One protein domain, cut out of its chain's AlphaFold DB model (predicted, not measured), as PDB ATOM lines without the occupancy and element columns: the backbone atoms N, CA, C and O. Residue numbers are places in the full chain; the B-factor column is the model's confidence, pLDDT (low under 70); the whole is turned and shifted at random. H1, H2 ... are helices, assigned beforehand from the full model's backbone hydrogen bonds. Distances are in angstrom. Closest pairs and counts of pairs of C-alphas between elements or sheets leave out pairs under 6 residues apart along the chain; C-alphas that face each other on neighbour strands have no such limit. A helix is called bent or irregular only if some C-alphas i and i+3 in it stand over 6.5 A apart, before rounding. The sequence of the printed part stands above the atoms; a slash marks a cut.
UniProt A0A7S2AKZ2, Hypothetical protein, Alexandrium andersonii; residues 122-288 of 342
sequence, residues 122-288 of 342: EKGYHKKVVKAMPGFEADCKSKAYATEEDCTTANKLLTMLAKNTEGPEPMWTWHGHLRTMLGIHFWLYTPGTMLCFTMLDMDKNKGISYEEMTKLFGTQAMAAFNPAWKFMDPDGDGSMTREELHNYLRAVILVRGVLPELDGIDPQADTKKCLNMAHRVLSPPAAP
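This is residues 122 to 288 of the 342 residues of the protein "Hypothetical protein" of Alexandrium andersonii (UniProt A0A7S2AKZ2). A rounded, all-helix body is built round one long helix, H9, which runs through the middle; H3, equally long in residues, crosses it on one side, and H10 folds back along it on another. H1 and H2 pack on H3, while H4 and H8 cross each other and H7 and the short H6 follow beyond H8; the turns before H7 and H9 are tied by a short antiparallel pairing of residues 208 to 209 with 239 to 240. The printed part has 167 residues with ten named helices, H1 to H10 in chain order, and no named strand. It is compact, with a radius of gyration of the C-alphas of 15.4 A and spans of 42 by 38 by 30 A.

H9 is residues 242 to 258, 25.2 A long, from C-alpha 242 at (-24.593, -4.855, 168.296) to C-alpha 258 at (-27.616, 8.814, 147.397). H3 is residues 148 to 164, 24.4 A, and H10 is residues 271 to 279, 12.5 A. H1 is residues 125 to 132, beginning at C-alpha 125 (-32.518, 20.542, 151.298), and H2 is 136 to 141. H4 is residues 173 to 182, 14.4 A; H5 is 184 to 189, H6 196 to 200 and H7 210 to 217. H8, residues 219 to 232, 17.7 A, is irregular: C-alphas 224 and 227 are 7.2 A apart.

H9 touches H3, about perpendicular at 71 degrees, but only just; their closest C-alphas, Ala 154 and Ala 251, are 4.2 A apart. H9 and H10 form a helical hairpin at a shallow tilt of 11 degrees, closest at the C-alphas of His 246 and Ala 278, 5.7 A. H2 and H3 form another, at 15 degrees, closest at Cys 140 and Cys 151, 5.7 A between C-alphas; H3 touches H2 with residues 148 to 155 alone. H1 touches H3 at a shallow tilt of 23 degrees, opposite ways, closest at C-alphas 129 and 162, 5.7 A. H8 touches H9 with residues 231 to 232 alone, closest at C-alphas 232 and 248, 5.8 A. H4 touches H8 at a steep tilt of 62 degrees, closest at C-alphas 181 and 225, 4.3 A. H7 touches H8, closest at C-alphas 214 and 222, 5.9 A. H6 and H7 only just touch, as do H5 and H10, each with 3 pairs of C-alphas within 8 A. The helix packing is mostly crossed, but only just: leaving out H6 and H7, since H6 has under 6 residues, 3 of the 9 pairs of helices that touch are at a shallow tilt. Every O i to N i+4 pair is within hydrogen-bond range in H1 to H7 and H10; H8 has 7 of 10 and H9 12 of 13.

The C-alphas of Pro 168 and Pro 288, the two farthest apart, are 47.1 A apart. The printed part has no cut. The link from H9 to H10, residues 259 to 270, is long. The mean pLDDT of the printed part is 94.7, and residue 288 alone is under 70.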
ATOM      1  N   GLU A 122     -28.679  25.576 152.991       85.69
ATOM      2  CA  GLU A 122     -29.003  25.150 151.629       85.69
ATOM      3  C   GLU A 122     -30.522  25.178 151.463       85.69
ATOM      4  O   GLU A 122     -31.245  24.237 151.814       85.69
ATOM      5  N   LYS A 123     -31.018  26.267 150.865       86.56
ATOM      6  CA  LYS A 123     -32.445  26.405 150.575       86.56
ATOM      7  C   LYS A 123     -32.937  25.215 149.751       86.56
ATOM      8  O   LYS A 123     -32.531  25.017 148.609       86.56
ATOM      9  N   GLY A 124     -33.901  24.481 150.305       89.19
ATOM     10  CA  GLY A 124     -34.546  23.362 149.620       89.19
ATOM     11  C   GLY A 124     -33.922  21.992 149.884       89.19
ATOM     12  O   GLY A 124     -34.264  21.055 149.164       89.19
ATOM     13  N   TYR A 125     -33.092  21.838 150.920       94.06
ATOM     14  CA  TYR A 125     -32.518  20.542 151.298       94.06
ATOM     15  C   TYR A 125     -33.569  19.423 151.454       94.06
ATOM     16  O   TYR A 125     -33.385  18.325 150.937       94.06
ATOM     17  N   HIS A 126     -34.740  19.715 152.031       95.50
ATOM     18  CA  HIS A 126     -35.867  18.771 152.081       95.50
ATOM     19  C   HIS A 126     -36.251  18.214 150.697       95.50
ATOM     20  O   HIS A 126     -36.405  17.006 150.524       95.50
ATOM     21  N   LYS A 127     -36.331  19.074 149.668       96.50
ATOM     22  CA  LYS A 127     -36.642  18.644 148.292       96.50
ATOM     23  C   LYS A 127     -35.574  17.703 147.745       96.50
ATOM     24  O   LYS A 127     -35.902  16.822 146.959       96.50
ATOM     25  N   LYS A 128     -34.312  17.887 148.144       96.25
ATOM     26  CA  LYS A 128     -33.201  17.009 147.770       96.25
ATOM     27  C   LYS A 128     -33.356  15.624 148.401       96.25
ATOM     28  O   LYS A 128     -33.272  14.638 147.676       96.25
ATOM     29  N   VAL A 129     -33.671  15.557 149.698       96.88
ATOM     30  CA  VAL A 129     -33.939  14.290 150.407       96.88
ATOM     31  C   VAL A 129     -35.132  13.563 149.779       96.88
ATOM     32  O   VAL A 129     -35.017  12.395 149.421       96.88
ATOM     33  N   VAL A 130     -36.245  14.265 149.541       97.81
ATOM     34  CA  VAL A 130     -37.435  13.692 148.886       97.81
ATOM     35  C   VAL A 130     -37.124  13.232 147.461       97.81
ATOM     36  O   VAL A 130     -37.567  12.163 147.057       97.81
ATOM     37  N   LYS A 131     -36.329  13.987 146.691       97.88
ATOM     38  CA  LYS A 131     -35.914  13.605 145.330       97.88
ATOM     39  C   LYS A 131     -35.029  12.355 145.308       97.88
ATOM     40  O   LYS A 131     -35.016  11.665 144.292       97.88
ATOM     41  N   ALA A 132     -34.310  12.062 146.389       96.94
ATOM     42  CA  ALA A 132     -33.501  10.854 146.497       96.94
ATOM     43  C   ALA A 132     -34.342   9.587 146.734       96.94
ATOM     44  O   ALA A 132     -33.837   8.497 146.497       96.94
ATOM     45  N   MET A 133     -35.603   9.701 147.179       97.50
ATOM     46  CA  MET A 133     -36.448   8.540 147.505       97.50
ATOM     47  C   MET A 133     -36.931   7.752 146.271       97.50
ATOM     48  O   MET A 133     -36.809   6.523 146.274       97.50
ATOM     49  N   PRO A 134     -37.478   8.378 145.204       97.69
ATOM     50  CA  PRO A 134     -37.937   7.640 144.032       97.69
ATOM     51  C   PRO A 134     -36.794   6.879 143.362       97.69
ATOM     52  O   PRO A 134     -35.785   7.461 142.973       97.69
ATOM     53  N   GLY A 135     -36.965   5.567 143.199       93.94
ATOM     54  CA  GLY A 135     -35.961   4.706 142.575       93.94
ATOM     55  C   GLY A 135     -34.817   4.274 143.499       93.94
ATOM     56  O   GLY A 135     -34.048   3.409 143.089       93.94
ATOM     57  N   PHE A 136     -34.741   4.780 144.740       97.50
ATOM     58  CA  PHE A 136     -33.732   4.353 145.717       97.50
ATOM     59  C   PHE A 136     -33.776   2.845 145.953       97.50
ATOM     60  O   PHE A 136     -32.751   2.178 145.880       97.50
ATOM     61  N   GLU A 137     -34.965   2.288 146.192       96.12
ATOM     62  CA  GLU A 137     -35.106   0.860 146.481       96.12
ATOM     63  C   GLU A 137     -34.664  -0.011 145.293       96.12
ATOM     64  O   GLU A 137     -33.963  -1.003 145.485       96.12
ATOM     65  N   ALA A 138     -35.005   0.388 144.063       97.19
ATOM     66  CA  ALA A 138     -34.597  -0.324 142.853       97.19
ATOM     67  C   ALA A 138     -33.080  -0.230 142.612       97.19
ATOM     68  O   ALA A 138     -32.443  -1.247 142.330       97.19
ATOM     69  N   ASP A 139     -32.483   0.960 142.768       97.88
ATOM     70  CA  ASP A 139     -31.029   1.130 142.667       97.88
ATOM     71  C   ASP A 139     -30.301   0.351 143.768       97.88
ATOM     72  O   ASP A 139     -29.319  -0.333 143.485       97.88
ATOM     73  N   CYS A 140     -30.816   0.369 144.998       98.00
ATOM     74  CA  CYS A 140     -30.265  -0.378 146.121       98.00
ATOM     75  C   CYS A 140     -30.279  -1.889 145.856       98.00
ATOM     76  O   CYS A 140     -29.235  -2.531 145.963       98.00
ATOM     77  N   LYS A 141     -31.420  -2.446 145.421       97.88
ATOM     78  CA  LYS A 141     -31.556  -3.877 145.084       97.88
ATOM     79  C   LYS A 141     -30.659  -4.300 143.914       97.88
ATOM     80  O   LYS A 141     -30.330  -5.476 143.794       97.88
ATOM     81  N   SER A 142     -30.225  -3.361 143.067       97.69
ATOM     82  CA  SER A 142     -29.261  -3.635 141.993       97.69
ATOM     83  C   SER A 142     -27.813  -3.797 142.482       97.69
ATOM     84  O   SER A 142     -26.965  -4.306 141.747       97.69
ATOM     85  N   LYS A 143     -27.491  -3.368 143.713       97.38
ATOM     86  CA  LYS A 143     -26.128  -3.439 144.253       97.38
ATOM     87  C   LYS A 143     -25.843  -4.829 144.819       97.38
ATOM     88  O   LYS A 143     -26.500  -5.284 145.745       97.38
ATOM     89  N   ALA A 144     -24.753  -5.447 144.367       97.50
ATOM     90  CA  ALA A 144     -24.350  -6.794 144.796       97.50
ATOM     91  C   ALA A 144     -24.031  -6.949 146.302       97.50
ATOM     92  O   ALA A 144     -23.887  -8.068 146.781       97.50
ATOM     93  N   TYR A 145     -23.862  -5.849 147.045       95.88
ATOM     94  CA  TYR A 145     -23.531  -5.851 148.476       95.88
ATOM     95  C   TYR A 145     -24.730  -5.567 149.402       95.88
ATOM     96  O   TYR A 145     -24.558  -5.569 150.626       95.88
ATOM     97  N   ALA A 146     -25.905  -5.269 148.839       97.06
ATOM     98  CA  ALA A 146     -27.114  -4.934 149.581       97.06
ATOM     99  C   ALA A 146     -28.113  -6.095 149.519       97.06
ATOM    100  O   ALA A 146     -28.333  -6.679 148.460       97.06
ATOM    101  N   THR A 147     -28.708  -6.436 150.658       97.44
ATOM    102  CA  THR A 147     -29.832  -7.374 150.730       97.44
ATOM    103  C   THR A 147     -31.158  -6.625 150.590       97.44
ATOM    104  O   THR A 147     -31.220  -5.402 150.725       97.44
ATOM    105  N   GLU A 148     -32.248  -7.353 150.341       97.69
ATOM    106  CA  GLU A 148     -33.589  -6.757 150.311       97.69
ATOM    107  C   GLU A 148     -33.976  -6.113 151.654       97.69
ATOM    108  O   GLU A 148     -34.576  -5.034 151.675       97.69
ATOM    109  N   GLU A 149     -33.579  -6.730 152.767       97.56
ATOM    110  CA  GLU A 149     -33.789  -6.185 154.108       97.56
ATOM    111  C   GLU A 149     -33.007  -4.883 154.315       97.56
ATOM    112  O   GLU A 149     -33.575  -3.897 154.793       97.56
ATOM    113  N   ASP A 150     -31.746  -4.827 153.872       97.75
ATOM    114  CA  ASP A 150     -30.948  -3.600 153.955       97.75
ATOM    115  C   ASP A 150     -31.595  -2.458 153.175       97.75
ATOM    116  O   ASP A 150     -31.676  -1.335 153.672       97.75
ATOM    117  N   CYS A 151     -32.076  -2.737 151.961       98.25
ATOM    118  CA  CYS A 151     -32.726  -1.735 151.124       98.25
ATOM    119  C   CYS A 151     -34.047  -1.255 151.728       98.25
ATOM    120  O   CYS A 151     -34.329  -0.057 151.712       98.25
ATOM    121  N   THR A 152     -34.827  -2.165 152.311       98.06
ATOM    122  CA  THR A 152     -36.076  -1.829 153.008       98.06
ATOM    123  C   THR A 152     -35.798  -0.932 154.213       98.06
ATOM    124  O   THR A 152     -36.444   0.103 154.391       98.06
ATOM    125  N   THR A 153     -34.802  -1.288 155.022       98.06
ATOM    126  CA  THR A 153     -34.393  -0.527 156.207       98.06
ATOM    127  C   THR A 153     -33.809   0.831 155.815       98.06
ATOM    128  O   THR A 153     -34.210   1.856 156.363       98.06
ATOM    129  N   ALA A 154     -32.960   0.895 154.790       98.38
ATOM    130  CA  ALA A 154     -32.428   2.151 154.267       98.38
ATOM    131  C   ALA A 154     -33.522   3.069 153.694       98.38
ATOM    132  O   ALA A 154     -33.476   4.281 153.898       98.38
ATOM    133  N   ASN A 155     -34.553   2.515 153.048       98.25
ATOM    134  CA  ASN A 155     -35.686   3.301 152.560       98.25
ATOM    135  C   ASN A 155     -36.537   3.863 153.716       98.25
ATOM    136  O   ASN A 155     -36.962   5.023 153.680       98.25
ATOM    137  N   LYS A 156     -36.735   3.082 154.790       98.31
ATOM    138  CA  LYS A 156     -37.360   3.566 156.034       98.31
ATOM    139  C   LYS A 156     -36.542   4.699 156.660       98.31
ATOM    140  O   LYS A 156     -37.123   5.708 157.060       98.31
ATOM    141  N   LEU A 157     -35.213   4.568 156.694       98.44
ATOM    142  CA  LEU A 157     -34.316   5.617 157.179       98.44
ATOM    143  C   LEU A 157     -34.474   6.889 156.345       98.44
ATOM    144  O   LEU A 157     -34.717   7.952 156.903       98.44
ATOM    145  N   LEU A 158     -34.417   6.786 155.015       98.19
ATOM    146  CA  LEU A 158     -34.563   7.928 154.111       98.19
ATOM    147  C   LEU A 158     -35.925   8.625 154.265       98.19
ATOM    148  O   LEU A 158     -35.994   9.853 154.278       98.19
ATOM    149  N   THR A 159     -36.997   7.856 154.470       98.31
ATOM    150  CA  THR A 159     -38.333   8.390 154.785       98.31
ATOM    151  C   THR A 159     -38.334   9.153 156.114       98.31
ATOM    152  O   THR A 159     -38.909  10.237 156.214       98.31
ATOM    153  N   MET A 160     -37.656   8.623 157.135       98.12
ATOM    154  CA  MET A 160     -37.484   9.305 158.419       98.12
ATOM    155  C   MET A 160     -36.666  10.600 158.267       98.12
ATOM    156  O   MET A 160     -37.048  11.615 158.850       98.12
ATOM    157  N   LEU A 161     -35.620  10.623 157.434       97.69
ATOM    158  CA  LEU A 161     -34.870  11.846 157.113       97.69
ATOM    159  C   LEU A 161     -35.746  12.890 156.404       97.69
ATOM    160  O   LEU A 161     -35.701  14.070 156.746       97.69
ATOM    161  N   ALA A 162     -36.565  12.465 155.436       98.06
ATOM    162  CA  ALA A 162     -37.478  13.355 154.723       98.06
ATOM    163  C   ALA A 162     -38.463  14.021 155.693       98.06
ATOM    164  O   ALA A 162     -38.589  15.243 155.689       98.06
ATOM    165  N   LYS A 163     -39.059  13.239 156.599       97.81
ATOM    166  CA  LYS A 163     -39.969  13.746 157.632       97.81
ATOM    167  C   LYS A 163     -39.292  14.734 158.587       97.81
ATOM    168  O   LYS A 163     -39.874  15.756 158.928       97.81
ATOM    169  N   ASN A 164     -38.055  14.460 159.006       96.44
ATOM    170  CA  ASN A 164     -37.306  15.345 159.910       96.44
ATOM    171  C   ASN A 164     -36.754  16.604 159.230       96.44
ATOM    172  O   ASN A 164     -36.191  17.447 159.914       96.44
ATOM    173  N   THR A 165     -36.899  16.743 157.911       96.75
ATOM    174  CA  THR A 165     -36.532  17.967 157.178       96.75
ATOM    175  C   THR A 165     -37.749  18.782 156.748       96.75
ATOM    176  O   THR A 165     -37.606  19.763 156.017       96.75
ATOM    177  N   GLU A 166     -38.954  18.395 157.171       95.69
ATOM    178  CA  GLU A 166     -40.158  19.186 156.945       95.69
ATOM    179  C   GLU A 166     -40.119  20.473 157.781       95.69
ATOM    180  O   GLU A 166     -39.821  20.456 158.974       95.69
ATOM    181  N   GLY A 167     -40.463  21.601 157.158       93.62
ATOM    182  CA  GLY A 167     -40.580  22.893 157.836       93.62
ATOM    183  C   GLY A 167     -39.454  23.888 157.523       93.62
ATOM    184  O   GLY A 167     -38.719  23.723 156.542       93.62
ATOM    185  N   PRO A 168     -39.367  24.986 158.298       92.75
ATOM    186  CA  PRO A 168     -38.344  26.007 158.108       92.75
ATOM    187  C   PRO A 168     -36.959  25.448 158.436       92.75
ATOM    188  O   PRO A 168     -36.801  24.645 159.350       92.75
ATOM    189  N   GLU A 169     -35.952  25.888 157.685       88.38
ATOM    190  CA  GLU A 169     -34.573  25.459 157.906       88.38
ATOM    191  C   GLU A 169     -34.083  25.907 159.296       88.38
ATOM    192  O   GLU A 169     -34.236  27.083 159.639       88.38
ATOM    193  N   PRO A 170     -33.517  24.997 160.115       88.69
ATOM    194  CA  PRO A 170     -32.989  25.362 161.422       88.69
ATOM    195  C   PRO A 170     -31.739  26.233 161.273       88.69
ATOM    196  O   PRO A 170     -31.059  26.207 160.247       88.69
ATOM    197  N   MET A 171     -31.385  26.955 162.339       83.75
ATOM    198  CA  MET A 171     -30.213  27.842 162.371       83.75
ATOM    199  C   MET A 171     -28.908  27.129 161.966       83.75
ATOM    200  O   MET A 171     -28.080  27.709 161.272       83.75
ATOM    201  N   TRP A 172     -28.745  25.854 162.333       84.31
ATOM    202  CA  TRP A 172     -27.573  25.029 162.003       84.31
ATOM    203  C   TRP A 172     -27.722  24.216 160.705       84.31
ATOM    204  O   TRP A 172     -26.994  23.240 160.504       84.31
ATOM    205  N   THR A 173     -28.637  24.611 159.812       91.25
ATOM    206  CA  THR A 173     -28.965  23.955 158.530       91.25
ATOM    207  C   THR A 173     -29.561  22.552 158.676       91.25
ATOM    208  O   THR A 173     -29.286  21.813 159.627       91.25
ATOM    209  N   TRP A 174     -30.351  22.119 157.691       93.94
ATOM    210  CA  TRP A 174     -30.830  20.730 157.668       93.94
ATOM    211  C   TRP A 174     -29.697  19.718 157.550       93.94
ATOM    212  O   TRP A 174     -29.749  18.633 158.120       93.94
ATOM    213  N   HIS A 175     -28.636  20.098 156.856       90.94
ATOM    214  CA  HIS A 175     -27.476  19.261 156.654       90.94
ATOM    215  C   HIS A 175     -26.723  18.978 157.965       90.94
ATOM    216  O   HIS A 175     -26.428  17.824 158.277       90.94
ATOM    217  N   GLY A 176     -26.473  20.012 158.775       90.94
ATOM    218  CA  GLY A 176     -25.905  19.863 160.119       90.94
ATOM    219  C   GLY A 176     -26.819  19.063 161.053       90.94
ATOM    220  O   GLY A 176     -26.338  18.216 161.812       90.94
ATOM    221  N   HIS A 177     -28.137  19.264 160.937       93.69
ATOM    222  CA  HIS A 177     -29.128  18.517 161.711       93.69
ATOM    223  C   HIS A 177     -29.089  17.016 161.396       93.69
ATOM    224  O   HIS A 177     -28.909  16.211 162.307       93.69
ATOM    225  N   LEU A 178     -29.180  16.631 160.117       96.06
ATOM    226  CA  LEU A 178     -29.171  15.222 159.720       96.06
ATOM    227  C   LEU A 178     -27.825  14.544 159.992       96.06
ATOM    228  O   LEU A 178     -27.807  13.392 160.414       96.06
ATOM    229  N   ARG A 179     -26.700  15.248 159.816       93.88
ATOM    230  CA  ARG A 179     -25.365  14.736 160.174       93.88
ATOM    231  C   ARG A 179     -25.264  14.388 161.654       93.88
ATOM    232  O   ARG A 179     -24.789  13.306 161.997       93.88
ATOM    233  N   THR A 180     -25.724  15.296 162.514       92.50
ATOM    234  CA  THR A 180     -25.750  15.088 163.967       92.50
ATOM    235  C   THR A 180     -26.701  13.955 164.335       92.50
ATOM    236  O   THR A 180     -26.322  13.064 165.087       92.50
ATOM    237  N   MET A 181     -27.899  13.938 163.745       95.88
ATOM    238  CA  MET A 181     -28.896  12.896 163.981       95.88
ATOM    239  C   MET A 181     -28.405  11.507 163.555       95.88
ATOM    240  O   MET A 181     -28.678  10.535 164.242       95.88
ATOM    241  N   LEU A 182     -27.671  11.387 162.446       97.12
ATOM    242  CA  LEU A 182     -27.138  10.100 161.989       97.12
ATOM    243  C   LEU A 182     -25.859   9.672 162.718       97.12
ATOM    244  O   LEU A 182     -25.477   8.506 162.676       97.12
ATOM    245  N   GLY A 183     -25.135  10.611 163.331       95.12
ATOM    246  CA  GLY A 183     -23.906  10.311 164.065       95.12
ATOM    247  C   GLY A 183     -22.830   9.594 163.238       95.12
ATOM    248  O   GLY A 183     -21.982   8.920 163.818       95.12
ATOM    249  N   ILE A 184     -22.832   9.713 161.897       95.44
ATOM    250  CA  ILE A 184     -21.930   8.955 160.998       95.44
ATOM    251  C   ILE A 184     -20.467   9.122 161.419       95.44
ATOM    252  O   ILE A 184     -19.702   8.155 161.431       95.44
ATOM    253  N   HIS A 185     -20.100  10.343 161.824       92.81
ATOM    254  CA  HIS A 185     -18.774  10.656 162.342       92.81
ATOM    255  C   HIS A 185     -18.390   9.753 163.523       92.81
ATOM    256  O   HIS A 185     -17.333   9.119 163.496       92.81
ATOM    257  N   PHE A 186     -19.274   9.651 164.516       94.19
ATOM    258  CA  PHE A 186     -19.046   8.869 165.723       94.19
ATOM    259  C   PHE A 186     -18.936   7.373 165.419       94.19
ATOM    260  O   PHE A 186     -17.991   6.698 165.841       94.19
ATOM    261  N   TRP A 187     -19.883   6.863 164.631       95.56
ATOM    262  CA  TRP A 187     -19.986   5.435 164.374       95.56
ATOM    263  C   TRP A 187     -18.912   4.905 163.433       95.56
ATOM    264  O   TRP A 187     -18.362   3.838 163.688       95.56
ATOM    265  N   LEU A 188     -18.604   5.608 162.341       94.81
ATOM    266  CA  LEU A 188     -17.668   5.102 161.336       94.81
ATOM    267  C   LEU A 188     -16.227   5.524 161.614       94.81
ATOM    268  O   LEU A 188     -15.323   4.715 161.418       94.81
ATOM    269  N   TYR A 189     -15.994   6.742 162.097       91.75
ATOM    270  CA  TYR A 189     -14.656   7.332 162.069       91.75
ATOM    271  C   TYR A 189     -14.040   7.495 163.458       91.75
ATOM    272  O   TYR A 189     -13.009   6.879 163.724       91.75
ATOM    273  N   THR A 190     -14.664   8.274 164.349       89.69
ATOM    274  CA  THR A 190     -14.091   8.606 165.662       89.69
ATOM    275  C   THR A 190     -15.146   8.523 166.773       89.69
ATOM    276  O   THR A 190     -16.007   9.393 166.844       89.69
ATOM    277  N   PRO A 191     -15.080   7.519 167.667       89.88
ATOM    278  CA  PRO A 191     -13.977   6.569 167.843       89.88
ATOM    279  C   PRO A 191     -14.041   5.382 166.855       89.88
ATOM    280  O   PRO A 191     -13.145   4.536 166.849       89.88
ATOM    281  N   GLY A 192     -15.093   5.322 166.028       90.81
ATOM    282  CA  GLY A 192     -15.290   4.333 164.972       90.81
ATOM    283  C   GLY A 192     -15.893   3.014 165.460       90.81
ATOM    284  O   GLY A 192     -16.013   2.761 166.663       90.81
ATOM    285  N   THR A 193     -16.221   2.133 164.509       91.94
ATOM    286  CA  THR A 193     -16.999   0.893 164.739       91.94
ATOM    287  C   THR A 193     -16.346  -0.086 165.711       91.94
ATOM    288  O   THR A 193     -16.987  -0.986 166.247       91.94
ATOM    289  N   MET A 194     -15.055   0.107 165.956       87.06
ATOM    290  CA  MET A 194     -14.251  -0.661 166.893       87.06
ATOM    291  C   MET A 194     -14.550  -0.370 168.355       87.06
ATOM    292  O   MET A 194     -14.427  -1.256 169.198       87.06
ATOM    293  N   LEU A 195     -14.828   0.893 168.661       89.31
ATOM    294  CA  LEU A 195     -14.779   1.424 170.018       89.31
ATOM    295  C   LEU A 195     -16.093   2.040 170.448       89.31
ATOM    296  O   LEU A 195     -16.363   2.030 171.643       89.31
ATOM    297  N   CYS A 196     -16.899   2.522 169.498       93.19
ATOM    298  CA  CYS A 196     -18.168   3.181 169.778       93.19
ATOM    299  C   CYS A 196     -19.031   2.349 170.732       93.19
ATOM    300  O   CYS A 196     -19.513   2.877 171.725       93.19
ATOM    301  N   PHE A 197     -19.120   1.033 170.500       93.56
ATOM    302  CA  PHE A 197     -19.944   0.163 171.328       93.56
ATOM    303  C   PHE A 197     -19.400   0.028 172.751       93.56
ATOM    304  O   PHE A 197     -20.105   0.293 173.708       93.56
ATOM    305  N   THR A 198     -18.122  -0.328 172.908       90.81
ATOM    306  CA  THR A 198     -17.493  -0.491 174.234       90.81
ATOM    307  C   THR A 198     -17.416   0.814 175.028       90.81
ATOM    308  O   THR A 198     -17.298   0.785 176.247       90.81
ATOM    309  N   MET A 199     -17.422   1.953 174.342       91.31
ATOM    310  CA  MET A 199     -17.410   3.270 174.966       91.31
ATOM    311  C   MET A 199     -18.791   3.683 175.485       91.31
ATOM    312  O   MET A 199     -18.863   4.409 176.473       91.31
ATOM    313  N   LEU A 200     -19.854   3.238 174.813       95.56
ATOM    314  CA  LEU A 200     -21.239   3.556 175.151       95.56
ATOM    315  C   LEU A 200     -21.888   2.539 176.094       95.56
ATOM    316  O   LEU A 200     -22.657   2.954 176.944       95.56
ATOM    317  N   ASP A 201     -21.554   1.255 175.971       96.56
ATOM    318  CA  ASP A 201     -21.974   0.173 176.875       96.56
ATOM    319  C   ASP A 201     -21.172   0.281 178.186       96.56
ATOM    320  O   ASP A 201     -20.147  -0.383 178.395       96.56
ATOM    321  N   MET A 202     -21.561   1.245 179.023       94.25
ATOM    322  CA  MET A 202     -20.846   1.647 180.232       94.25
ATOM    323  C   MET A 202     -21.008   0.613 181.345       94.25
ATOM    324  O   MET A 202     -20.086   0.434 182.149       94.25
ATOM    325  N   ASP A 203     -22.166  -0.041 181.410       96.69
ATOM    326  CA  ASP A 203     -22.472  -1.085 182.387       96.69
ATOM    327  C   ASP A 203     -22.075  -2.506 181.922       96.69
ATOM    328  O   ASP A 203     -22.023  -3.426 182.746       96.69
ATOM    329  N   LYS A 204     -21.660  -2.663 180.656       95.31
ATOM    330  CA  LYS A 204     -21.203  -3.917 180.027       95.31
ATOM    331  C   LYS A 204     -22.305  -4.966 179.920       95.31
ATOM    332  O   LYS A 204     -22.016  -6.170 179.978       95.31
ATOM    333  N   ASN A 205     -23.552  -4.534 179.768       96.19
ATOM    334  CA  ASN A 205     -24.703  -5.413 179.600       96.19
ATOM    335  C   ASN A 205     -24.869  -5.926 178.152       96.19
ATOM    336  O   ASN A 205     -25.736  -6.765 177.909       96.19
ATOM    337  N   LYS A 206     -23.970  -5.537 177.227       95.31
ATOM    338  CA  LYS A 206     -23.973  -5.860 175.782       95.31
ATOM    339  C   LYS A 206     -25.064  -5.155 174.974       95.31
ATOM    340  O   LYS A 206     -25.232  -5.480 173.797       95.31
ATOM    341  N   GLY A 207     -25.747  -4.201 175.577       97.06
ATOM    342  CA  GLY A 207     -26.611  -3.223 174.949       97.06
ATOM    343  C   GLY A 207     -26.072  -1.821 175.210       97.06
ATOM    344  O   GLY A 207     -25.122  -1.622 175.960       97.06
ATOM    345  N   ILE A 208     -26.646  -0.843 174.533       97.81
ATOM    346  CA  ILE A 208     -26.423   0.570 174.817       97.81
ATOM    347  C   ILE A 208     -27.789   1.131 175.139       97.81
ATOM    348  O   ILE A 208     -28.670   1.051 174.294       97.81
ATOM    349  N   SER A 209     -27.965   1.706 176.319       98.19
ATOM    350  CA  SER A 209     -29.215   2.354 176.724       98.19
ATOM    351  C   SER A 209     -29.302   3.808 176.250       98.19
ATOM    352  O   SER A 209     -28.291   4.474 175.977       98.19
ATOM    353  N   TYR A 210     -30.524   4.346 176.186       96.81
ATOM    354  CA  TYR A 210     -30.741   5.764 175.871       96.81
ATOM    355  C   TYR A 210     -30.075   6.680 176.911       96.81
ATOM    356  O   TYR A 210     -29.537   7.744 176.578       96.81
ATOM    357  N   GLU A 211     -30.079   6.270 178.179       97.56
ATOM    358  CA  GLU A 211     -29.429   6.970 179.283       97.56
ATOM    359  C   GLU A 211     -27.914   7.038 179.092       97.56
ATOM    360  O   GLU A 211     -27.334   8.109 179.273       97.56
ATOM    361  N   GLU A 212     -27.263   5.945 178.690       96.81
ATOM    362  CA  GLU A 212     -25.820   5.920 178.420       96.81
ATOM    363  C   GLU A 212     -25.436   6.835 177.257       96.81
ATOM    364  O   GLU A 212     -24.502   7.636 177.380       96.81
ATOM    365  N   MET A 213     -26.208   6.802 176.167       95.75
ATOM    366  CA  MET A 213     -26.067   7.746 175.056       95.75
ATOM    367  C   MET A 213     -26.208   9.195 175.531       95.75
ATOM    368  O   MET A 213     -25.360  10.040 175.240       95.75
ATOM    369  N   THR A 214     -27.244   9.486 176.322       95.94
ATOM    370  CA  THR A 214     -27.491  10.822 176.888       95.94
ATOM    371  C   THR A 214     -26.365  11.274 177.800       95.94
ATOM    372  O   THR A 214     -25.995  12.448 177.795       95.94
ATOM    373  N   LYS A 215     -25.772  10.352 178.553       95.19
ATOM    374  CA  LYS A 215     -24.648  10.638 179.438       95.19
ATOM    375  C   LYS A 215     -23.386  11.015 178.658       95.19
ATOM    376  O   LYS A 215     -22.614  11.837 179.149       95.19
ATOM    377  N   LEU A 216     -23.178  10.436 177.473       92.00
ATOM    378  CA  LEU A 216     -22.019  10.728 176.630       92.00
ATOM    379  C   LEU A 216     -22.205  11.988 175.775       92.00
ATOM    380  O   LEU A 216     -21.324  12.844 175.745       92.00
ATOM    381  N   PHE A 217     -23.338  12.107 175.082       91.62
ATOM    382  CA  PHE A 217     -23.585  13.182 174.113       91.62
ATOM    383  C   PHE A 217     -24.263  14.415 174.720       91.62
ATOM    384  O   PHE A 217     -24.217  15.499 174.140       91.62
ATOM    385  N   GLY A 218     -24.874  14.275 175.895       93.44
ATOM    386  CA  GLY A 218     -25.683  15.312 176.522       93.44
ATOM    387  C   GLY A 218     -27.116  15.360 175.987       93.44
ATOM    388  O   GLY A 218     -27.432  14.905 174.888       93.44
ATOM    389  N   THR A 219     -28.007  15.957 176.778       93.75
ATOM    390  CA  THR A 219     -29.448  16.031 176.489       93.75
ATOM    391  C   THR A 219     -29.766  16.788 175.198       93.75
ATOM    392  O   THR A 219     -30.662  16.386 174.460       93.75
ATOM    393  N   GLN A 220     -29.018  17.853 174.890       88.25
ATOM    394  CA  GLN A 220     -29.242  18.669 173.694       88.25
ATOM    395  C   GLN A 220     -28.945  17.900 172.400       88.25
ATOM    396  O   GLN A 220     -29.755  17.923 171.475       88.25
ATOM    397  N   ALA A 221     -27.815  17.190 172.336       88.56
ATOM    398  CA  ALA A 221     -27.478  16.366 171.178       88.56
ATOM    399  C   ALA A 221     -28.469  15.204 171.029       88.56
ATOM    400  O   ALA A 221     -28.941  14.928 169.924       88.56
ATOM    401  N   MET A 222     -28.867  14.587 172.147       93.81
ATOM    402  CA  MET A 222     -29.847  13.502 172.128       93.81
ATOM    403  C   MET A 222     -31.237  13.935 171.669       93.81
ATOM    404  O   MET A 222     -31.924  13.146 171.028       93.81
ATOM    405  N   ALA A 223     -31.644  15.186 171.899       91.56
ATOM    406  CA  ALA A 223     -32.905  15.697 171.365       91.56
ATOM    407  C   ALA A 223     -32.942  15.642 169.825       91.56
ATOM    408  O   ALA A 223     -33.952  15.237 169.251       91.56
ATOM    409  N   ALA A 224     -31.829  15.982 169.163       89.88
ATOM    410  CA  ALA A 224     -31.688  15.843 167.713       89.88
ATOM    411  C   ALA A 224     -31.503  14.380 167.275       89.88
ATOM    412  O   ALA A 224     -31.927  14.012 166.186       89.88
ATOM    413  N   PHE A 225     -30.889  13.544 168.117       94.12
ATOM    414  CA  PHE A 225     -30.635  12.126 167.841       94.12
ATOM    415  C   PHE A 225     -31.865  11.224 168.044       94.12
ATOM    416  O   PHE A 225     -31.927  10.134 167.485       94.12
ATOM    417  N   ASN A 226     -32.866  11.660 168.810       95.81
ATOM    418  CA  ASN A 226     -34.026  10.850 169.202       95.81
ATOM    419  C   ASN A 226     -34.760  10.149 168.031       95.81
ATOM    420  O   ASN A 226     -35.130   8.984 168.182       95.81
ATOM    421  N   PRO A 227     -34.958  10.767 166.847       96.81
ATOM    422  CA  PRO A 227     -35.535  10.052 165.709       96.81
ATOM    423  C   PRO A 227     -34.657   8.893 165.217       96.81
ATOM    424  O   PRO A 227     -35.189   7.840 164.874       96.81
ATOM    425  N   ALA A 228     -33.331   9.066 165.207       97.06
ATOM    426  CA  ALA A 228     -32.393   7.999 164.872       97.06
ATOM    427  C   ALA A 228     -32.338   6.930 165.964       97.06
ATOM    428  O   ALA A 228     -32.317   5.755 165.625       97.06
ATOM    429  N   TRP A 229     -32.412   7.306 167.243       97.00
ATOM    430  CA  TRP A 229     -32.487   6.346 168.345       97.00
ATOM    431  C   TRP A 229     -33.642   5.357 168.172       97.00
ATOM    432  O   TRP A 229     -33.424   4.156 168.128       97.00
ATOM    433  N   LYS A 230     -34.862   5.862 167.966       97.62
ATOM    434  CA  LYS A 230     -36.050   5.019 167.738       97.62
ATOM    435  C   LYS A 230     -35.956   4.150 166.486       97.62
ATOM    436  O   LYS A 230     -36.721   3.212 166.323       97.62
ATOM    437  N   PHE A 231     -35.097   4.534 165.549       98.12
ATOM    438  CA  PHE A 231     -34.824   3.743 164.361       98.12
ATOM    439  C   PHE A 231     -33.772   2.656 164.637       98.12
ATOM    440  O   PHE A 231     -33.824   1.592 164.029       98.12
ATOM    441  N   MET A 232     -32.815   2.940 165.522       97.12
ATOM    442  CA  MET A 232     -31.768   2.021 165.966       97.12
ATOM    443  C   MET A 232     -32.276   0.966 166.947       97.12
ATOM    444  O   MET A 232     -31.708  -0.112 166.972       97.12
ATOM    445  N   ASP A 233     -33.324   1.274 167.706       97.88
ATOM    446  CA  ASP A 233     -34.009   0.392 168.658       97.88
ATOM    447  C   ASP A 233     -35.403   0.019 168.096       97.88
ATOM    448  O   ASP A 233     -36.411   0.651 168.433       97.88
ATOM    449  N   PRO A 234     -35.471  -0.899 167.107       97.31
ATOM    450  CA  PRO A 234     -36.717  -1.256 166.435       97.31
ATOM    451  C   PRO A 234     -37.682  -2.072 167.301       97.31
ATOM    452  O   PRO A 234     -38.881  -2.062 166.999       97.31
ATOM    453  N   ASP A 235     -37.198  -2.803 168.307       97.75
ATOM    454  CA  ASP A 235     -38.052  -3.572 169.218       97.75
ATOM    455  C   ASP A 235     -38.546  -2.738 170.415       97.75
ATOM    456  O   ASP A 235     -39.585  -3.064 171.002       97.75
ATOM    457  N   GLY A 236     -37.907  -1.595 170.672       97.50
ATOM    458  CA  GLY A 236     -38.318  -0.617 171.665       97.50
ATOM    459  C   GLY A 236     -38.026  -1.068 173.088       97.50
ATOM    460  O   GLY A 236     -38.732  -0.639 174.008       97.50
ATOM    461  N   ASP A 237     -37.040  -1.945 173.280       97.75
ATOM    462  CA  ASP A 237     -36.631  -2.421 174.599       97.75
ATOM    463  C   ASP A 237     -35.817  -1.372 175.389       97.75
ATOM    464  O   ASP A 237     -35.589  -1.529 176.592       97.75
ATOM    465  N   GLY A 238     -35.462  -0.256 174.740       96.88
ATOM    466  CA  GLY A 238     -34.699   0.849 175.311       96.88
ATOM    467  C   GLY A 238     -33.186   0.630 175.279       96.88
ATOM    468  O   GLY A 238     -32.451   1.432 175.869       96.88
ATOM    469  N   SER A 239     -32.714  -0.423 174.614       97.69
ATOM    470  CA  SER A 239     -31.336  -0.892 174.609       97.69
ATOM    471  C   SER A 239     -30.898  -1.387 173.225       97.69
ATOM    472  O   SER A 239     -31.126  -2.520 172.829       97.69
ATOM    473  N   MET A 240     -30.068  -0.608 172.543       97.94
ATOM    474  CA  MET A 240     -29.521  -0.995 171.246       97.94
ATOM    475  C   MET A 240     -28.413  -2.059 171.355       97.94
ATOM    476  O   MET A 240     -27.334  -1.820 171.908       97.94
ATOM    477  N   THR A 241     -28.627  -3.207 170.723       97.81
ATOM    478  CA  THR A 241     -27.666  -4.309 170.572       97.81
ATOM    479  C   THR A 241     -26.624  -4.057 169.469       97.81
ATOM    480  O   THR A 241     -26.684  -3.098 168.691       97.81
ATOM    481  N   ARG A 242     -25.611  -4.932 169.367       97.25
ATOM    482  CA  ARG A 242     -24.593  -4.855 168.296       97.25
ATOM    483  C   ARG A 242     -25.181  -5.146 166.925       97.25
ATOM    484  O   ARG A 242     -24.757  -4.539 165.942       97.25
ATOM    485  N   GLU A 243     -26.110  -6.086 166.866       97.88
ATOM    486  CA  GLU A 243     -26.837  -6.498 165.674       97.88
ATOM    487  C   GLU A 243     -27.683  -5.342 165.136       97.88
ATOM    488  O   GLU A 243     -27.612  -5.017 163.951       97.88
ATOM    489  N   GLU A 244     -28.391  -4.641 166.013       98.06
ATOM    490  CA  GLU A 244     -29.172  -3.460 165.644       98.06
ATOM    491  C   GLU A 244     -28.296  -2.299 165.186       98.06
ATOM    492  O   GLU A 244     -28.549  -1.720 164.126       98.06
ATOM    493  N   LEU A 245     -27.199  -2.013 165.899       97.62
ATOM    494  CA  LEU A 245     -26.233  -1.011 165.454       97.62
ATOM    495  C   LEU A 245     -25.632  -1.382 164.089       97.62
ATOM    496  O   LEU A 245     -25.438  -0.518 163.236       97.62
ATOM    497  N   HIS A 246     -25.333  -2.660 163.847       97.94
ATOM    498  CA  HIS A 246     -24.830  -3.135 162.557       97.94
ATOM    499  C   HIS A 246     -25.840  -2.892 161.430       97.94
ATOM    500  O   HIS A 246     -25.469  -2.298 160.412       97.94
ATOM    501  N   ASN A 247     -27.102  -3.269 161.632       98.31
ATOM    502  CA  ASN A 247     -28.188  -3.059 160.673       98.31
ATOM    503  C   ASN A 247     -28.430  -1.568 160.405       98.31
ATOM    504  O   ASN A 247     -28.535  -1.145 159.249       98.31
ATOM    505  N   TYR A 248     -28.419  -0.750 161.459       98.25
ATOM    506  CA  TYR A 248     -28.485   0.702 161.355       98.25
ATOM    507  C   TYR A 248     -27.358   1.263 160.485       98.25
ATOM    508  O   TYR A 248     -27.615   2.005 159.537       98.25
ATOM    509  N   LEU A 249     -26.104   0.886 160.753       98.19
ATOM    510  CA  LEU A 249     -24.966   1.403 159.993       98.19
ATOM    511  C   LEU A 249     -25.013   0.989 158.529       98.19
ATOM    512  O   LEU A 249     -24.678   1.800 157.665       98.19
ATOM    513  N   ARG A 250     -25.460  -0.232 158.225       98.44
ATOM    514  CA  ARG A 250     -25.687  -0.655 156.837       98.44
ATOM    515  C   ARG A 250     -26.702   0.252 156.148       98.44
ATOM    516  O   ARG A 250     -26.407   0.755 155.064       98.44
ATOM    517  N   ALA A 251     -27.831   0.540 156.794       98.56
ATOM    518  CA  ALA A 251     -28.847   1.445 156.264       98.56
ATOM    519  C   ALA A 251     -28.303   2.867 156.034       98.56
ATOM    520  O   ALA A 251     -28.479   3.431 154.954       98.56
ATOM    521  N   VAL A 252     -27.572   3.419 157.006       98.31
ATOM    522  CA  VAL A 252     -26.921   4.737 156.913       98.31
ATOM    523  C   VAL A 252     -25.935   4.802 155.746       98.31
ATOM    524  O   VAL A 252     -25.940   5.769 154.988       98.31
ATOM    525  N   ILE A 253     -25.102   3.773 155.565       98.38
ATOM    526  CA  ILE A 253     -24.107   3.712 154.484       98.38
ATOM    527  C   ILE A 253     -24.781   3.632 153.107       98.38
ATOM    528  O   ILE A 253     -24.288   4.231 152.152       98.38
ATOM    529  N   LEU A 254     -25.910   2.929 152.990       98.31
ATOM    530  CA  LEU A 254     -26.686   2.888 151.749       98.31
ATOM    531  C   LEU A 254     -27.340   4.240 151.442       98.31
ATOM    532  O   LEU A 254     -27.255   4.707 150.308       98.31
ATOM    533  N   VAL A 255     -27.915   4.906 152.450       98.38
ATOM    534  CA  VAL A 255     -28.465   6.265 152.311       98.38
ATOM    535  C   VAL A 255     -27.374   7.272 151.932       98.38
ATOM    536  O   VAL A 255     -27.596   8.110 151.058       98.38
ATOM    537  N   ARG A 256     -26.162   7.150 152.492       97.56
ATOM    538  CA  ARG A 256     -24.996   7.949 152.069       97.56
ATOM    539  C   ARG A 256     -24.725   7.811 150.569       97.56
ATOM    540  O   ARG A 256     -24.311   8.775 149.941       97.56
ATOM    541  N   GLY A 257     -24.980   6.645 149.974       96.75
ATOM    542  CA  GLY A 257     -24.792   6.425 148.537       96.75
ATOM    543  C   GLY A 257     -25.610   7.367 147.643       96.75
ATOM    544  O   GLY A 257     -25.166   7.682 146.542       96.75
ATOM    545  N   VAL A 258     -26.765   7.849 148.119       97.56
ATOM    546  CA  VAL A 258     -27.616   8.814 147.397       97.56
ATOM    547  C   VAL A 258     -27.557  10.236 147.960       97.56
ATOM    548  O   VAL A 258     -27.876  11.185 147.247       97.56
ATOM    549  N   LEU A 259     -27.118  10.395 149.210       97.06
ATOM    550  CA  LEU A 259     -26.904  11.677 149.886       97.06
ATOM    551  C   LEU A 259     -25.482  11.719 150.482       97.06
ATOM    552  O   LEU A 259     -25.321  11.658 151.707       97.06
ATOM    553  N   PRO A 260     -24.429  11.784 149.643       96.62
ATOM    554  CA  PRO A 260     -23.037  11.682 150.093       96.62
ATOM    555  C   PRO A 260     -22.644  12.795 151.061       96.62
ATOM    556  O   PRO A 260     -21.788  12.606 151.921       96.62
ATOM    557  N   GLU A 261     -23.303  13.947 150.978       93.81
ATOM    558  CA  GLU A 261     -23.060  15.066 151.872       93.81
ATOM    559  C   GLU A 261     -23.446  14.780 153.334       93.81
ATOM    560  O   GLU A 261     -22.973  15.470 154.230       93.81
ATOM    561  N   LEU A 262     -24.224  13.732 153.626       95.12
ATOM    562  CA  LEU A 262     -24.467  13.304 155.009       95.12
ATOM    563  C   LEU A 262     -23.189  12.826 155.711       95.12
ATOM    564  O   LEU A 262     -23.134  12.810 156.939       95.12
ATOM    565  N   ASP A 263     -22.146  12.476 154.962       95.44
ATOM    566  CA  ASP A 263     -20.836  12.176 155.517       95.44
ATOM    567  C   ASP A 263     -19.966  13.436 155.537       95.44
ATOM    568  O   ASP A 263     -19.467  13.901 154.517       95.44
ATOM    569  N   GLY A 264     -19.806  14.026 156.722       90.44
ATOM    570  CA  GLY A 264     -18.982  15.222 156.896       90.44
ATOM    571  C   GLY A 264     -17.476  14.988 156.828       90.44
ATOM    572  O   GLY A 264     -16.743  15.965 156.700       90.44
ATOM    573  N   ILE A 265     -17.018  13.736 156.916       90.12
ATOM    574  CA  ILE A 265     -15.594  13.390 156.976       90.12
ATOM    575  C   ILE A 265     -15.083  12.946 155.610       90.12
ATOM    576  O   ILE A 265     -14.038  13.423 155.162       90.12
ATOM    577  N   ASP A 266     -15.810  12.043 154.956       93.06
ATOM    578  CA  ASP A 266     -15.439  11.513 153.646       93.06
ATOM    579  C   ASP A 266     -16.682  11.219 152.780       93.06
ATOM    580  O   ASP A 266     -17.106  10.068 152.644       93.06
ATOM    581  N   PRO A 267     -17.268  12.255 152.140       94.06
ATOM    582  CA  PRO A 267     -18.403  12.102 151.225       94.06
ATOM    583  C   PRO A 267     -18.154  11.128 150.067       94.06
ATOM    584  O   PRO A 267     -19.103  10.629 149.466       94.06
ATOM    585  N   GLN A 268     -16.884  10.894 149.718       95.50
ATOM    586  CA  GLN A 268     -16.459  10.057 148.595       95.50
ATOM    587  C   GLN A 268     -15.937   8.691 149.057       95.50
ATOM    588  O   GLN A 268     -15.363   7.946 148.259       95.50
ATOM    589  N   ALA A 269     -16.134   8.345 150.333       93.31
ATOM    590  CA  ALA A 269     -15.724   7.059 150.861       93.31
ATOM    591  C   ALA A 269     -16.363   5.920 150.056       93.31
ATOM    592  O   ALA A 269     -17.567   5.914 149.782       93.31
ATOM    593  N   ASP A 270     -15.562   4.907 149.730       96.19
ATOM    594  CA  ASP A 270     -16.046   3.703 149.059       96.19
ATOM    595  C   ASP A 270     -17.107   2.983 149.917       96.19
ATOM    596  O   ASP A 270     -16.897   2.683 151.098       96.19
ATOM    597  N   THR A 271     -18.273   2.696 149.331       96.00
ATOM    598  CA  THR A 271     -19.407   2.077 150.039       96.00
ATOM    599  C   THR A 271     -19.042   0.705 150.594       96.00
ATOM    600  O   THR A 271     -19.343   0.406 151.751       96.00
ATOM    601  N   LYS A 272     -18.331  -0.120 149.815       95.62
ATOM    602  CA  LYS A 272     -17.916  -1.465 150.236       95.62
ATOM    603  C   LYS A 272     -16.977  -1.397 151.440       95.62
ATOM    604  O   LYS A 272     -17.122  -2.176 152.383       95.62
ATOM    605  N   LYS A 273     -16.048  -0.444 151.455       94.50
ATOM    606  CA  LYS A 273     -15.173  -0.181 152.598       94.50
ATOM    607  C   LYS A 273     -15.961   0.186 153.851       94.50
ATOM    608  O   LYS A 273     -15.695  -0.384 154.907       94.50
ATOM    609  N   CYS A 274     -16.937   1.082 153.748       96.62
ATOM    610  CA  CYS A 274     -17.749   1.472 154.899       96.62
ATOM    611  C   CYS A 274     -18.624   0.320 155.405       96.62
ATOM    612  O   CYS A 274     -18.715   0.123 156.613       96.62
ATOM    613  N   LEU A 275     -19.189  -0.504 154.516       96.44
ATOM    614  CA  LEU A 275     -19.922  -1.711 154.920       96.44
ATOM    615  C   LEU A 275     -19.013  -2.693 155.672       96.44
ATOM    616  O   LEU A 275     -19.398  -3.226 156.711       96.44
ATOM    617  N   ASN A 276     -17.768  -2.870 155.219       94.44
ATOM    618  CA  ASN A 276     -16.774  -3.665 155.946       94.44
ATOM    619  C   ASN A 276     -16.428  -3.071 157.318       94.44
ATOM    620  O   ASN A 276     -16.095  -3.820 158.234       94.44
ATOM    621  N   MET A 277     -16.483  -1.747 157.481       94.81
ATOM    622  CA  MET A 277     -16.327  -1.108 158.789       94.81
ATOM    623  C   MET A 277     -17.526  -1.407 159.688       94.81
ATOM    624  O   MET A 277     -17.304  -1.783 160.837       94.81
ATOM    625  N   ALA A 278     -18.756  -1.328 159.170       96.00
ATOM    626  CA  ALA A 278     -19.966  -1.689 159.910       96.00
ATOM    627  C   ALA A 278     -19.913  -3.142 160.408       96.00
ATOM    628  O   ALA A 278     -20.178  -3.391 161.579       96.00
ATOM    629  N   HIS A 279     -19.467  -4.098 159.582       95.88
ATOM    630  CA  HIS A 279     -19.320  -5.505 159.991       95.88
ATOM    631  C   HIS A 279     -18.416  -5.720 161.219       95.88
ATOM    632  O   HIS A 279     -18.574  -6.710 161.930       95.88
ATOM    633  N   ARG A 280     -17.500  -4.791 161.522       94.50
ATOM    634  CA  ARG A 280     -16.644  -4.876 162.718       94.50
ATOM    635  C   ARG A 280     -17.400  -4.638 164.021       94.50
ATOM    636  O   ARG A 280     -16.867  -4.975 165.070       94.50
ATOM    637  N   VAL A 281     -18.621  -4.103 163.972       95.06
ATOM    638  CA  VAL A 281     -19.477  -3.979 165.160       95.06
ATOM    639  C   VAL A 281     -19.832  -5.358 165.718       95.06
ATOM    640  O   VAL A 281     -19.736  -5.563 166.928       95.06
ATOM    641  N   LEU A 282     -20.169  -6.314 164.845       95.62
ATOM    642  CA  LEU A 282     -20.513  -7.688 165.233       95.62
ATOM    643  C   LEU A 282     -19.296  -8.474 165.727       95.62
ATOM    644  O   LEU A 282     -19.379  -9.305 166.623       95.62
ATOM    645  N   SER A 283     -18.148  -8.237 165.103       91.12
ATOM    646  CA  SER A 283     -16.907  -8.952 165.388       91.12
ATOM    647  C   SER A 283     -15.781  -7.946 165.569       91.12
ATOM    648  O   SER A 283     -14.974  -7.761 164.651       91.12
ATOM    649  N   PRO A 284     -15.725  -7.260 166.727       84.25
ATOM    650  CA  PRO A 284     -14.631  -6.344 166.990       84.25
ATOM    651  C   PRO A 284     -13.333  -7.158 166.948       84.25
ATOM    652  O   PRO A 284     -13.235  -8.160 167.665       84.25
ATOM    653  N   PRO A 285     -12.328  -6.803 166.118       79.19
ATOM    654  CA  PRO A 285     -11.023  -7.424 166.200       79.19
ATOM    655  C   PRO A 285     -10.542  -7.402 167.639       79.19
ATOM    656  O   PRO A 285     -10.803  -6.450 168.384       79.19
ATOM    657  N   ALA A 286      -9.851  -8.483 168.006       79.19
ATOM    658  CA  ALA A 286      -9.275  -8.638 169.326       79.19
ATOM    659  C   ALA A 286      -8.609  -7.323 169.724       79.19
ATOM    660  O   ALA A 286      -7.826  -6.762 168.946       79.19
ATOM    661  N   ALA A 287      -8.982  -6.811 170.901       73.88
ATOM    662  CA  ALA A 287      -8.433  -5.563 171.394       73.88
ATOM    663  C   ALA A 287      -6.908  -5.635 171.244       73.88
ATOM    664  O   ALA A 287      -6.330  -6.659 171.632       73.88
ATOM    665  N   PRO A 288      -6.266  -4.612 170.647       68.75
ATOM    666  CA  PRO A 288      -4.825  -4.625 170.483       68.75
ATOM    667  C   PRO A 288      -4.230  -4.931 171.851       68.75
ATOM    668  O   PRO A 288      -4.553  -4.264 172.839       68.75
TER     669      PRO A 288